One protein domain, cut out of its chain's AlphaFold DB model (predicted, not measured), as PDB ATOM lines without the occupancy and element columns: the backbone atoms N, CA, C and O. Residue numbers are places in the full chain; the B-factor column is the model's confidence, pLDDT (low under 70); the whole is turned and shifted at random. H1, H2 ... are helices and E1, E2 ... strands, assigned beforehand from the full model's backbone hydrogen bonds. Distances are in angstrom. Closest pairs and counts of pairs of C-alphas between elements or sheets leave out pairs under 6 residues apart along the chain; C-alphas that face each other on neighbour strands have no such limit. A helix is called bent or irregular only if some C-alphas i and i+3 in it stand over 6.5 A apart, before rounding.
ATOM      1  N   TRP A  22     133.398 136.616 168.852       95.75
ATOM      2  CA  TRP A  22     133.019 136.404 167.464       95.75
ATOM      3  C   TRP A  22     132.784 137.737 166.775       95.75
ATOM      4  O   TRP A  22     132.280 138.685 167.383       95.75
ATOM      5  N   THR A  23     133.134 137.777 165.502       94.12
ATOM      6  CA  THR A  23     132.954 138.917 164.608       94.12
ATOM      7  C   THR A  23     132.081 138.498 163.417       94.12
ATOM      8  O   THR A  23     131.926 137.291 163.185       94.12
ATOM      9  N   PRO A  24     131.470 139.447 162.684       94.44
ATOM     10  CA  PRO A  24     130.527 139.145 161.600       94.44
ATOM     11  C   PRO A  24     131.062 138.246 160.472       94.44
ATOM     12  O   PRO A  24     130.281 137.694 159.697       94.44
ATOM     13  N   GLU A  25     132.375 138.037 160.372       93.19
ATOM     14  CA  GLU A  25     132.962 137.092 159.421       93.19
ATOM     15  C   GLU A  25     132.753 135.627 159.831       93.19
ATOM     16  O   GLU A  25     132.792 134.760 158.965       93.19
ATOM     17  N   ALA A  26     132.517 135.341 161.117       95.19
ATOM     18  CA  ALA A  26     132.388 133.989 161.683       95.19
ATOM     19  C   ALA A  26     130.942 133.591 162.036       95.19
ATOM     20  O   ALA A  26     130.693 132.525 162.614       95.19
ATOM     21  N   PHE A  27     129.968 134.444 161.722       96.69
ATOM     22  CA  PHE A  27     128.557 134.132 161.901       96.69
ATOM     23  C   PHE A  27     127.669 134.875 160.906       96.69
ATOM     24  O   PHE A  27     128.055 135.877 160.315       96.69
ATOM     25  N   ARG A  28     126.430 134.405 160.759       95.56
ATOM     26  CA  ARG A  28     125.356 135.145 160.086       95.56
ATOM     27  C   ARG A  28     124.084 135.118 160.920       95.56
ATOM     28  O   ARG A  28     123.912 134.241 161.767       95.56
ATOM     29  N   LEU A  29     123.173 136.047 160.656       95.50
ATOM     30  CA  LEU A  29     121.832 136.018 161.235       95.50
ATOM     31  C   LEU A  29     120.829 135.381 160.275       95.50
ATOM     32  O   LEU A  29     120.805 135.688 159.084       95.50
ATOM     33  N   ARG A  30     119.957 134.533 160.820       94.56
ATOM     34  CA  ARG A  30     118.796 133.958 160.136       94.56
ATOM     35  C   ARG A  30     117.572 134.098 161.041       94.56
ATOM     36  O   ARG A  30     117.349 133.290 161.942       94.56
ATOM     37  N   GLY A  31     116.790 135.156 160.824       94.00
ATOM     38  CA  GLY A  31     115.694 135.531 161.723       94.00
ATOM     39  C   GLY A  31     116.225 135.914 163.108       94.00
ATOM     40  O   GLY A  31     117.085 136.780 163.223       94.00
ATOM     41  N   THR A  32     115.740 135.247 164.156       95.81
ATOM     42  CA  THR A  32     116.172 135.455 165.554       95.81
ATOM     43  C   THR A  32     117.276 134.494 166.001       95.81
ATOM     44  O   THR A  32     117.516 134.335 167.197       95.81
ATOM     45  N   ARG A  33     117.936 133.808 165.061       97.19
ATOM     46  CA  ARG A  33     119.033 132.883 165.355       97.19
ATOM     47  C   ARG A  33     120.324 133.348 164.694       97.19
ATOM     48  O   ARG A  33     120.330 133.751 163.533       97.19
ATOM     49  N   LEU A  34     121.414 133.243 165.440       97.38
ATOM     50  CA  LEU A  34     122.774 133.378 164.946       97.38
ATOM     51  C   LEU A  34     123.286 131.996 164.549       97.38
ATOM     52  O   LEU A  34     123.261 131.071 165.360       97.38
ATOM     53  N   GLU A  35     123.736 131.859 163.306       97.62
ATOM     54  CA  GLU A  35     124.383 130.655 162.788       97.62
ATOM     55  C   GLU A  35     125.896 130.882 162.773       97.62
ATOM     56  O   GLU A  35     126.397 131.704 162.001       97.62
ATOM     57  N   ARG A  36     126.619 130.170 163.643       96.88
ATOM     58  CA  ARG A  36     128.083 130.238 163.735       96.88
ATOM     59  C   ARG A  36     128.709 129.276 162.734       96.88
ATOM     60  O   ARG A  36     128.220 128.158 162.583       96.88
ATOM     61  N   PHE A  37     129.806 129.671 162.105       97.06
ATOM     62  CA  PHE A  37     130.564 128.825 161.184       97.06
ATOM     63  C   PHE A  37     132.063 129.127 161.278       97.06
ATOM     64  O   PHE A  37     132.463 130.125 161.870       97.06
ATOM     65  N   GLU A  38     132.893 128.257 160.707       96.44
ATOM     66  CA  GLU A  38     134.339 128.482 160.610       96.44
ATOM     67  C   GLU A  38     134.667 129.123 159.250       96.44
ATOM     68  O   GLU A  38     134.470 128.463 158.221       96.44
ATOM     69  N   PRO A  39     135.164 130.376 159.196       95.88
ATOM     70  CA  PRO A  39     135.411 131.072 157.932       95.88
ATOM     71  C   PRO A  39     136.325 130.297 156.982       95.88
ATOM     72  O   PRO A  39     136.060 130.251 155.784       95.88
ATOM     73  N   ALA A  40     137.355 129.624 157.508       95.88
ATOM     74  CA  ALA A  40     138.280 128.829 156.702       95.88
ATOM     75  C   ALA A  40     137.589 127.639 156.007       95.88
ATOM     76  O   ALA A  40     137.847 127.368 154.835       95.88
ATOM     77  N   VAL A  41     136.666 126.963 156.700       96.81
ATOM     78  CA  VAL A  41     135.901 125.830 156.146       96.81
ATOM     79  C   VAL A  41     134.920 126.303 155.070       96.81
ATOM     80  O   VAL A  41     134.754 125.653 154.035       96.81
ATOM     81  N   VAL A  42     134.304 127.469 155.278       97.56
ATOM     82  CA  VAL A  42     133.426 128.098 154.281       97.56
ATOM     83  C   VAL A  42     134.225 128.544 153.056       97.56
ATOM     84  O   VAL A  42     133.824 128.248 151.933       97.56
ATOM     85  N   ALA A  43     135.379 129.185 153.257       96.69
ATOM     86  CA  ALA A  43     136.260 129.629 152.180       96.69
ATOM     87  C   ALA A  43     136.753 128.455 151.317       96.69
ATOM     88  O   ALA A  43     136.761 128.546 150.090       96.69
ATOM     89  N   ALA A  44     137.087 127.320 151.939       96.25
ATOM     90  CA  ALA A  44     137.466 126.097 151.230       96.25
ATOM     91  C   ALA A  44     136.326 125.514 150.373       96.25
ATOM     92  O   ALA A  44     136.582 124.795 149.409       96.25
ATOM     93  N   SER A  45     135.073 125.843 150.696       96.56
ATOM     94  CA  SER A  45     133.885 125.395 149.963       96.56
ATOM     95  C   SER A  45     133.477 126.327 148.814       96.56
ATOM     96  O   SER A  45     132.506 126.033 148.114       96.56
ATOM     97  N   LEU A  46     134.182 127.448 148.617       96.88
ATOM     98  CA  LEU A  46     133.947 128.370 147.505       96.88
ATOM     99  C   LEU A  46     134.286 127.709 146.162       96.88
ATOM    100  O   LEU A  46     135.245 126.943 146.049       96.88
ATOM    101  N   THR A  47     133.544 128.070 145.112       97.25
ATOM    102  CA  THR A  47     133.889 127.689 143.734       97.25
ATOM    103  C   THR A  47     135.225 128.317 143.324       97.25
ATOM    104  O   THR A  47     135.601 129.360 143.851       97.25
ATOM    105  N   ALA A  48     135.933 127.758 142.334       97.19
ATOM    106  CA  ALA A  48     137.197 128.340 141.857       97.19
ATOM    107  C   ALA A  48     137.054 129.825 141.456       97.19
ATOM    108  O   ALA A  48     137.920 130.648 141.753       97.19
ATOM    109  N   LYS A  49     135.918 130.182 140.841       97.31
ATOM    110  CA  LYS A  49     135.579 131.565 140.480       97.31
ATOM    111  C   LYS A  49     135.403 132.451 141.715       97.31
ATOM    112  O   LYS A  49     135.948 133.552 141.756       97.31
ATOM    113  N   ASP A  50     134.670 131.981 142.720       97.38
ATOM    114  CA  ASP A  50     134.433 132.753 143.942       97.38
ATOM    115  C   ASP A  50     135.679 132.831 144.832       97.38
ATOM    116  O   ASP A  50     135.882 133.849 145.481       97.38
ATOM    117  N   GLN A  51     136.574 131.838 144.800       97.12
ATOM    118  CA  GLN A  51     137.877 131.898 145.475       97.12
ATOM    119  C   GLN A  51     138.783 132.993 144.902       97.12
ATOM    120  O   GLN A  51     139.514 133.647 145.646       97.12
ATOM    121  N   VAL A  52     138.776 133.190 143.578       97.38
ATOM    122  CA  VAL A  52     139.508 134.302 142.945       97.38
ATOM    123  C   VAL A  52     138.910 135.637 143.388       97.38
ATOM    124  O   VAL A  52     139.647 136.503 143.846       97.38
ATOM    125  N   ARG A  53     137.578 135.768 143.341       97.69
ATOM    126  CA  ARG A  53     136.870 136.983 143.779       97.69
ATOM    127  C   ARG A  53     137.086 137.296 145.257       97.69
ATOM    128  O   ARG A  53     137.248 138.456 145.609       97.69
ATOM    129  N   PHE A  54     137.083 136.275 146.109       97.00
ATOM    130  CA  PHE A  54     137.302 136.422 147.543       97.00
ATOM    131  C   PHE A  54     138.712 136.934 147.834       97.00
ATOM    132  O   PHE A  54     138.854 137.907 148.566       97.00
ATOM    133  N   ARG A  55     139.742 136.341 147.211       96.56
ATOM    134  CA  ARG A  55     141.132 136.803 147.353       96.56
ATOM    135  C   ARG A  55     141.306 138.242 146.878       96.56
ATOM    136  O   ARG A  55     141.803 139.052 147.640       96.56
ATOM    137  N   GLN A  56     140.793 138.572 145.692       97.75
ATOM    138  CA  GLN A  56     140.824 139.944 145.171       97.75
ATOM    139  C   GLN A  56     140.153 140.941 146.125       97.75
ATOM    140  O   GLN A  56     140.716 141.995 146.396       97.75
ATOM    141  N   ALA A  57     138.985 140.595 146.674       96.62
ATOM    142  CA  ALA A  57     138.296 141.452 147.633       96.62
ATOM    143  C   ALA A  57     139.111 141.648 148.924       96.62
ATOM    144  O   ALA A  57     139.159 142.754 149.453       96.62
ATOM    145  N   VAL A  58     139.779 140.605 149.428       94.62
ATOM    146  CA  VAL A  58     140.668 140.715 150.598       94.62
ATOM    147  C   VAL A  58     141.895 141.576 150.283       94.62
ATOM    148  O   VAL A  58     142.185 142.497 151.042       94.62
ATOM    149  N   ASP A  59     142.569 141.325 149.157       96.81
ATOM    150  CA  ASP A  59     143.779 142.042 148.733       96.81
ATOM    151  C   ASP A  59     143.509 143.542 148.518       96.81
ATOM    152  O   ASP A  59     144.340 144.385 148.855       96.81
ATOM    153  N   ASN A  60     142.314 143.885 148.025       96.69
ATOM    154  CA  ASN A  60     141.873 145.266 147.815       96.69
ATOM    155  C   ASN A  60     141.287 145.931 149.078       96.69
ATOM    156  O   ASN A  60     140.917 147.104 149.035       96.69
ATOM    157  N   GLY A  61     141.149 145.206 150.196       93.94
ATOM    158  CA  GLY A  61     140.511 145.715 151.416       93.94
ATOM    159  C   GLY A  61     138.983 145.864 151.332       93.94
ATOM    160  O   GLY A  61     138.371 146.531 152.167       93.94
ATOM    161  N   GLU A  62     138.331 145.228 150.359       94.56
ATOM    162  CA  GLU A  62     136.879 145.225 150.140       94.56
ATOM    163  C   GLU A  62     136.169 144.231 151.085       94.56
ATOM    164  O   GLU A  62     135.494 143.284 150.666       94.56
ATOM    165  N   LEU A  63     136.295 144.452 152.400       91.75
ATOM    166  CA  LEU A  63     135.832 143.523 153.447       91.75
ATOM    167  C   LEU A  63     134.352 143.131 153.312       91.75
ATOM    168  O   LEU A  63     133.983 141.983 153.556       91.75
ATOM    169  N   LYS A  64     133.497 144.058 152.858       92.12
ATOM    170  CA  LYS A  64     132.066 143.794 152.627       92.12
ATOM    171  C   LYS A  64     131.833 142.746 151.554       92.12
ATOM    172  O   LYS A  64     131.006 141.854 151.731       92.12
ATOM    173  N   GLN A  65     132.567 142.846 150.454       94.19
ATOM    174  CA  GLN A  65     132.460 141.899 149.357       94.19
ATOM    175  C   GLN A  65     133.014 140.534 149.765       94.19
ATOM    176  O   GLN A  65     132.364 139.519 149.516       94.19
ATOM    177  N   ALA A  66     134.159 140.508 150.455       94.62
ATOM    178  CA  ALA A  66     134.740 139.277 150.982       94.62
ATOM    179  C   ALA A  66     133.773 138.550 151.938       94.62
ATOM    180  O   ALA A  66     133.508 137.359 151.763       94.62
ATOM    181  N   GLN A  67     133.172 139.270 152.894       94.25
ATOM    182  CA  GLN A  67     132.196 138.708 153.832       94.25
ATOM    183  C   GLN A  67     130.949 138.177 153.112       94.25
ATOM    184  O   GLN A  67     130.496 137.067 153.400       94.25
ATOM    185  N   GLN A  68     130.406 138.933 152.150       94.06
ATOM    186  CA  GLN A  68     129.218 138.517 151.404       94.06
ATOM    187  C   GLN A  68     129.463 137.221 150.618       94.06
ATOM    188  O   GLN A  68     128.593 136.349 150.590       94.06
ATOM    189  N   LEU A  69     130.646 137.067 150.012       95.56
ATOM    190  CA  LEU A  69     131.027 135.843 149.301       95.56
ATOM    191  C   LEU A  69     131.021 134.623 150.230       95.56
ATOM    192  O   LEU A  69     130.481 133.585 149.852       95.56
ATOM    193  N   LEU A  70     131.550 134.758 151.451       95.44
ATOM    194  CA  LEU A  70     131.484 133.688 152.448       95.44
ATOM    195  C   LEU A  70     130.031 133.382 152.824       95.44
ATOM    196  O   LEU A  70     129.591 132.240 152.701       95.44
ATOM    197  N   HIS A  71     129.266 134.401 153.228       94.94
ATOM    198  CA  HIS A  71     127.890 134.252 153.721       94.94
ATOM    199  C   HIS A  71     126.951 133.591 152.703       94.94
ATOM    200  O   HIS A  71     126.099 132.792 153.098       94.94
ATOM    201  N   ASN A  72     127.135 133.875 151.409       94.81
ATOM    202  CA  ASN A  72     126.341 133.300 150.319       94.81
ATOM    203  C   ASN A  72     126.520 131.780 150.168       94.81
ATOM    204  O   ASN A  72     125.612 131.103 149.691       94.81
ATOM    205  N   VAL A  73     127.675 131.242 150.569       95.81
ATOM    206  CA  VAL A  73     128.001 129.810 150.447       95.81
ATOM    207  C   VAL A  73     127.772 129.056 151.760       95.81
ATOM    208  O   VAL A  73     127.755 127.823 151.781       95.81
ATOM    209  N   VAL A  74     127.527 129.757 152.873       96.81
ATOM    210  CA  VAL A  74     127.143 129.118 154.139       96.81
ATOM    211  C   VAL A  74     125.846 128.317 153.939       96.81
ATOM    212  O   VAL A  74     124.771 128.865 153.695       96.81
ATOM    213  N   GLY A  75     125.942 126.998 154.079       95.88
ATOM    214  CA  GLY A  75     124.823 126.061 154.104       95.88
ATOM    215  C   GLY A  75     124.855 125.269 155.407       95.88
ATOM    216  O   GLY A  75     125.788 125.419 156.195       95.88
ATOM    217  N   ASP A  76     123.872 124.398 155.630       96.38
ATOM    218  CA  ASP A  76     123.716 123.707 156.920       96.38
ATOM    219  C   ASP A  76     124.946 122.880 157.328       96.38
ATOM    220  O   ASP A  76     125.263 122.815 158.510       96.38
ATOM    221  N   ARG A  77     125.702 122.337 156.362       96.50
ATOM    222  CA  ARG A  77     126.960 121.609 156.613       96.50
ATOM    223  C   ARG A  77     128.096 122.475 157.178       96.50
ATOM    224  O   ARG A  77     129.060 121.936 157.704       96.50
ATOM    225  N   HIS A  78     128.018 123.796 157.011       97.44
ATOM    226  CA  HIS A  78     129.008 124.748 157.522       97.44
ATOM    227  C   HIS A  78     128.629 125.284 158.912       97.44
ATOM    228  O   HIS A  78     129.469 125.874 159.589       97.44
ATOM    229  N   VAL A  79     127.366 125.118 159.324       97.06
ATOM    230  CA  VAL A  79     126.849 125.664 160.580       97.06
ATOM    231  C   VAL A  79     127.314 124.795 161.741       97.06
ATOM    232  O   VAL A  79     126.929 123.635 161.861       97.06
ATOM    233  N   LEU A  80     128.123 125.386 162.615       95.12
ATOM    234  CA  LEU A  80     128.631 124.752 163.826       95.12
ATOM    235  C   LEU A  80     127.589 124.773 164.943       95.12
ATOM    236  O   LEU A  80     127.429 123.786 165.644       95.12
ATOM    237  N   ASP A  81     126.889 125.897 165.101       94.56
ATOM    238  CA  ASP A  81     125.871 126.090 166.132       94.56
ATOM    239  C   ASP A  81     124.791 127.065 165.668       94.56
ATOM    240  O   ASP A  81     125.043 127.960 164.856       94.56
ATOM    241  N   ARG A  82     123.602 126.930 166.261       96.56
ATOM    242  CA  ARG A  82     122.520 127.913 166.159       96.56
ATOM    243  C   ARG A  82     122.174 128.418 167.550       96.56
ATOM    244  O   ARG A  82     121.794 127.629 168.408       96.56
ATOM    245  N   ILE A  83     122.302 129.722 167.760       97.81
ATOM    246  CA  ILE A  83     122.115 130.358 169.066       97.81
ATOM    247  C   ILE A  83     120.970 131.358 168.945       97.81
ATOM    248  O   ILE A  83     120.926 132.137 167.993       97.81
ATOM    249  N   GLU A  84     120.025 131.328 169.881       97.50
ATOM    250  CA  GLU A  84     118.961 132.335 169.942       97.50
ATOM    251  C   GLU A  84     119.580 133.723 170.164       97.50
ATOM    252  O   GLU A  84     120.557 133.869 170.897       97.50
ATOM    253  N   VAL A  85     119.012 134.750 169.545       97.06
ATOM    254  CA  VAL A  85     119.415 136.147 169.708       97.06
ATOM    255  C   VAL A  85     118.241 136.901 170.308       97.06
ATOM    256  O   VAL A  85     117.118 136.804 169.808       97.06
ATOM    257  N   SER A  86     118.478 137.633 171.397       93.94
ATOM    258  CA  SER A  86     117.417 138.412 172.028       93.94
ATOM    259  C   SER A  86     116.894 139.501 171.081       93.94
ATOM    260  O   SER A  86     117.671 140.022 170.276       93.94
ATOM    261  N   PRO A  87     115.603 139.880 171.163       90.75
ATOM    262  CA  PRO A  87     115.018 140.882 170.268       90.75
ATOM    263  C   PRO A  87     115.820 142.189 170.201       90.75
ATOM    264  O   PRO A  87     116.047 142.712 169.113       90.75
ATOM    265  N   ASP A  88     116.325 142.652 171.349       87.44
ATOM    266  CA  ASP A  88     117.171 143.845 171.455       87.44
ATOM    267  C   ASP A  88     118.485 143.708 170.665       87.44
ATOM    268  O   ASP A  88     118.978 144.694 170.126       87.44
ATOM    269  N   SER A  89     119.043 142.497 170.565       92.88
ATOM    270  CA  SER A  89     120.305 142.243 169.861       92.88
ATOM    271  C   SER A  89     120.128 141.996 168.361       92.88
ATOM    272  O   SER A  89     121.063 142.236 167.603       92.88
ATOM    273  N   VAL A  90     118.964 141.509 167.905       94.06
ATOM    274  CA  VAL A  90     118.758 141.099 166.497       94.06
ATOM    275  C   VAL A  90     119.045 142.245 165.531       94.06
ATOM    276  O   VAL A  90     119.791 142.061 164.572       94.06
ATOM    277  N   ARG A  91     118.472 143.425 165.791       89.88
ATOM    278  CA  ARG A  91     118.647 144.598 164.925       89.88
ATOM    279  C   ARG A  91     120.106 145.044 164.891       89.88
ATOM    280  O   ARG A  91     120.675 145.183 163.819       89.88
ATOM    281  N   GLU A  92     120.720 145.212 166.057       89.31
ATOM    282  CA  GLU A  92     122.082 145.746 166.169       89.31
ATOM    283  C   GLU A  92     123.128 144.810 165.559       89.31
ATOM    284  O   GLU A  92     124.017 145.256 164.830       89.31
ATOM    285  N   ILE A  93     122.993 143.503 165.795       93.19
ATOM    286  CA  ILE A  93     123.856 142.499 165.171       93.19
ATOM    287  C   ILE A  93     123.589 142.445 163.662       93.19
ATOM    288  O   ILE A  93     124.536 142.331 162.890       93.19
ATOM    289  N   GLY A  94     122.334 142.572 163.223       92.50
ATOM    290  CA  GLY A  94     121.979 142.632 161.804       92.50
ATOM    291  C   GLY A  94     122.639 143.802 161.085       92.50
ATOM    292  O   GLY A  94     123.253 143.611 160.037       92.50
ATOM    293  N   ASP A  95     122.608 144.987 161.691       90.06
ATOM    294  CA  ASP A  95     123.280 146.170 161.161       90.06
ATOM    295  C   ASP A  95     124.803 145.983 161.096       90.06
ATOM    296  O   ASP A  95     125.445 146.447 160.155       90.06
ATOM    297  N   ALA A  96     125.396 145.308 162.088       88.44
ATOM    298  CA  ALA A  96     126.825 145.006 162.081       88.44
ATOM    299  C   ALA A  96     127.200 143.965 161.016       88.44
ATOM    300  O   ALA A  96     128.227 144.099 160.362       88.44
ATOM    301  N   VAL A  97     126.342 142.972 160.774       89.69
ATOM    302  CA  VAL A  97     126.511 142.024 159.665       89.69
ATOM    303  C   VAL A  97     126.396 142.736 158.314       89.69
ATOM    304  O   VAL A  97     127.172 142.450 157.407       89.69
ATOM    305  N   ALA A  98     125.478 143.695 158.170       88.94
ATOM    306  CA  ALA A  98     125.309 144.466 156.936       88.94
ATOM    307  C   ALA A  98     126.440 145.487 156.684       88.94
ATOM    308  O   ALA A  98     126.661 145.902 155.537       88.94
ATOM    309  N   ASN A  99     127.151 145.895 157.739       87.38
ATOM    310  CA  ASN A  99     128.238 146.865 157.691       87.38
ATOM    311  C   ASN A  99     129.513 146.332 158.382       87.38
ATOM    312  O   ASN A  99     129.684 146.561 159.580       87.38
ATOM    313  N   PRO A 100     130.457 145.743 157.625       79.88
ATOM    314  CA  PRO A 100     131.703 145.185 158.166       79.88
ATOM    315  C   PRO A 100     132.633 146.207 158.835       79.88
ATOM    316  O   PRO A 100     133.591 145.825 159.499       79.88
ATOM    317  N   LEU A 101     132.384 147.513 158.677       81.50
ATOM    318  CA  LEU A 101     133.117 148.545 159.418       81.50
ATOM    319  C   LEU A 101     132.658 148.642 160.882       81.50
ATOM    320  O   LEU A 101     133.354 149.227 161.713       81.50
ATOM    321  N   ARG A 102     131.494 148.078 161.227       85.25
ATOM    322  CA  ARG A 102     131.063 147.919 162.618       85.25
ATOM    323  C   ARG A 102     131.673 146.638 163.169       85.25
ATOM    324  O   ARG A 102     131.497 145.567 162.607       85.25
ATOM    325  N   ALA A 103     132.307 146.735 164.334       83.50
ATOM    326  CA  ALA A 103     132.995 145.594 164.932       83.50
ATOM    327  C   ALA A 103     132.070 144.391 165.210       83.50
ATOM    328  O   ALA A 103     132.546 143.259 165.208       83.50
ATOM    329  N   GLY A 104     130.781 144.630 165.501       87.81
ATOM    330  CA  GLY A 104     129.767 143.575 165.652       87.81
ATOM    331  C   GLY A 104     130.131 142.474 166.647       87.81
ATOM    332  O   GLY A 104     129.720 141.330 166.468       87.81
ATOM    333  N   ARG A 105     130.968 142.791 167.645       94.31
ATOM    334  CA  ARG A 105     131.600 141.783 168.495       94.31
ATOM    335  C   ARG A 105     130.588 141.159 169.438       94.31
ATOM    336  O   ARG A 105     129.886 141.861 170.165       94.31
ATOM    337  N   ILE A 106     130.599 139.836 169.476       97.19
ATOM    338  CA  ILE A 106     129.847 139.038 170.436       97.19
ATOM    339  C   ILE A 106     130.853 138.338 171.335       97.19
ATOM    340  O   ILE A 106     131.688 137.570 170.867       97.19
ATOM    341  N   HIS A 107     130.785 138.601 172.632       97.94
ATOM    342  CA  HIS A 107     131.604 137.899 173.611       97.94
ATOM    343  C   HIS A 107     131.068 136.482 173.805       97.94
ATOM    344  O   HIS A 107     129.941 136.295 174.277       97.94
ATOM    345  N   ALA A 108     131.876 135.497 173.426       97.75
ATOM    346  CA  ALA A 108     131.471 134.101 173.407       97.75
ATOM    347  C   ALA A 108     131.425 133.511 174.818       97.75
ATOM    348  O   ALA A 108     132.232 133.853 175.688       97.75
TER     349      ALA A 108
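Overview. This is residues 22 to 108 of the 425 residues of the protein "CRISPR system Cms protein Csm5" of Enhydrobacter sp. CC-CFT640 (UniProt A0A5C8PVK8). A small twisted three-stranded sheet with helix H4 over one face makes one end of the domain, and a helical hairpin of H2 and H3 makes the other, with short H1 packed on H3. Of the hairpin's two helices, H3 is the one next to the sheet, which it only grazes with its residues 67 to 72, while H2 lies on the far side of H3, apart from E1, E2 and E3. The printed part has 87 residues, with three named strands and four named helices in the order E1 E2 H1 H2 H3 E3 H4. The sheet runs E1 E2 E3, all antiparallel, and the class is mixed. The whole is compact, with a radius of gyration of the C-alphas of 12.8 A and spans of 37 by 28 by 20 A.

Along the chain. E1, residues 27 to 30, begins at C-alpha 27 (128.557, 134.132, 161.901). E2 is residues 33 to 37, H1 residues 39 to 44. H2, residues 48 to 59, is 16.7 A long, and H3, residues 63 to 73, 16.1 A. E3, residues 79 to 85, is 15.8 A long. H4, residues 87 to 98, 17.2 A long, ends at C-alpha 98 (125.309, 144.466, 156.936); it is only just irregular, with C-alphas 88 and 91 6.7 A apart.

Arrangement. E1 and E2 form a hairpin, with N 28 and O 35 3.0 A apart. Between E2 and E3, N 34 and O 83 are 2.8 A apart. H4 is on the sheet, two layers, a helix over one face, at a height over the sheet of 9.2 A; its closest C-alphas to E1 are Gly 94 and Leu 29, 6.6 A. H2 and H3, a helical hairpin, touch at Phe 54 and Ala 66, their closest C-alphas, 5.2 A, at a shallow tilt of 24 degrees, opposite ways. H1 touches H3, closest C-alphas Val 42 and Leu 70, 6.2 A. H3 and H4 are near each other, with 7 pairs of C-alphas within 10 A. Every O i to N i+4 pair is within hydrogen-bond range in H1 and H2, 6 of 7 in H3 and 6 of 8 in H4.

Size, cuts and confidence. The C-alphas farthest apart, of Ala 48 and Asp 88, are 39.0 A apart. The printed part has no cut, and its links between named elements are tight. No printed residue is under 70 in pLDDT.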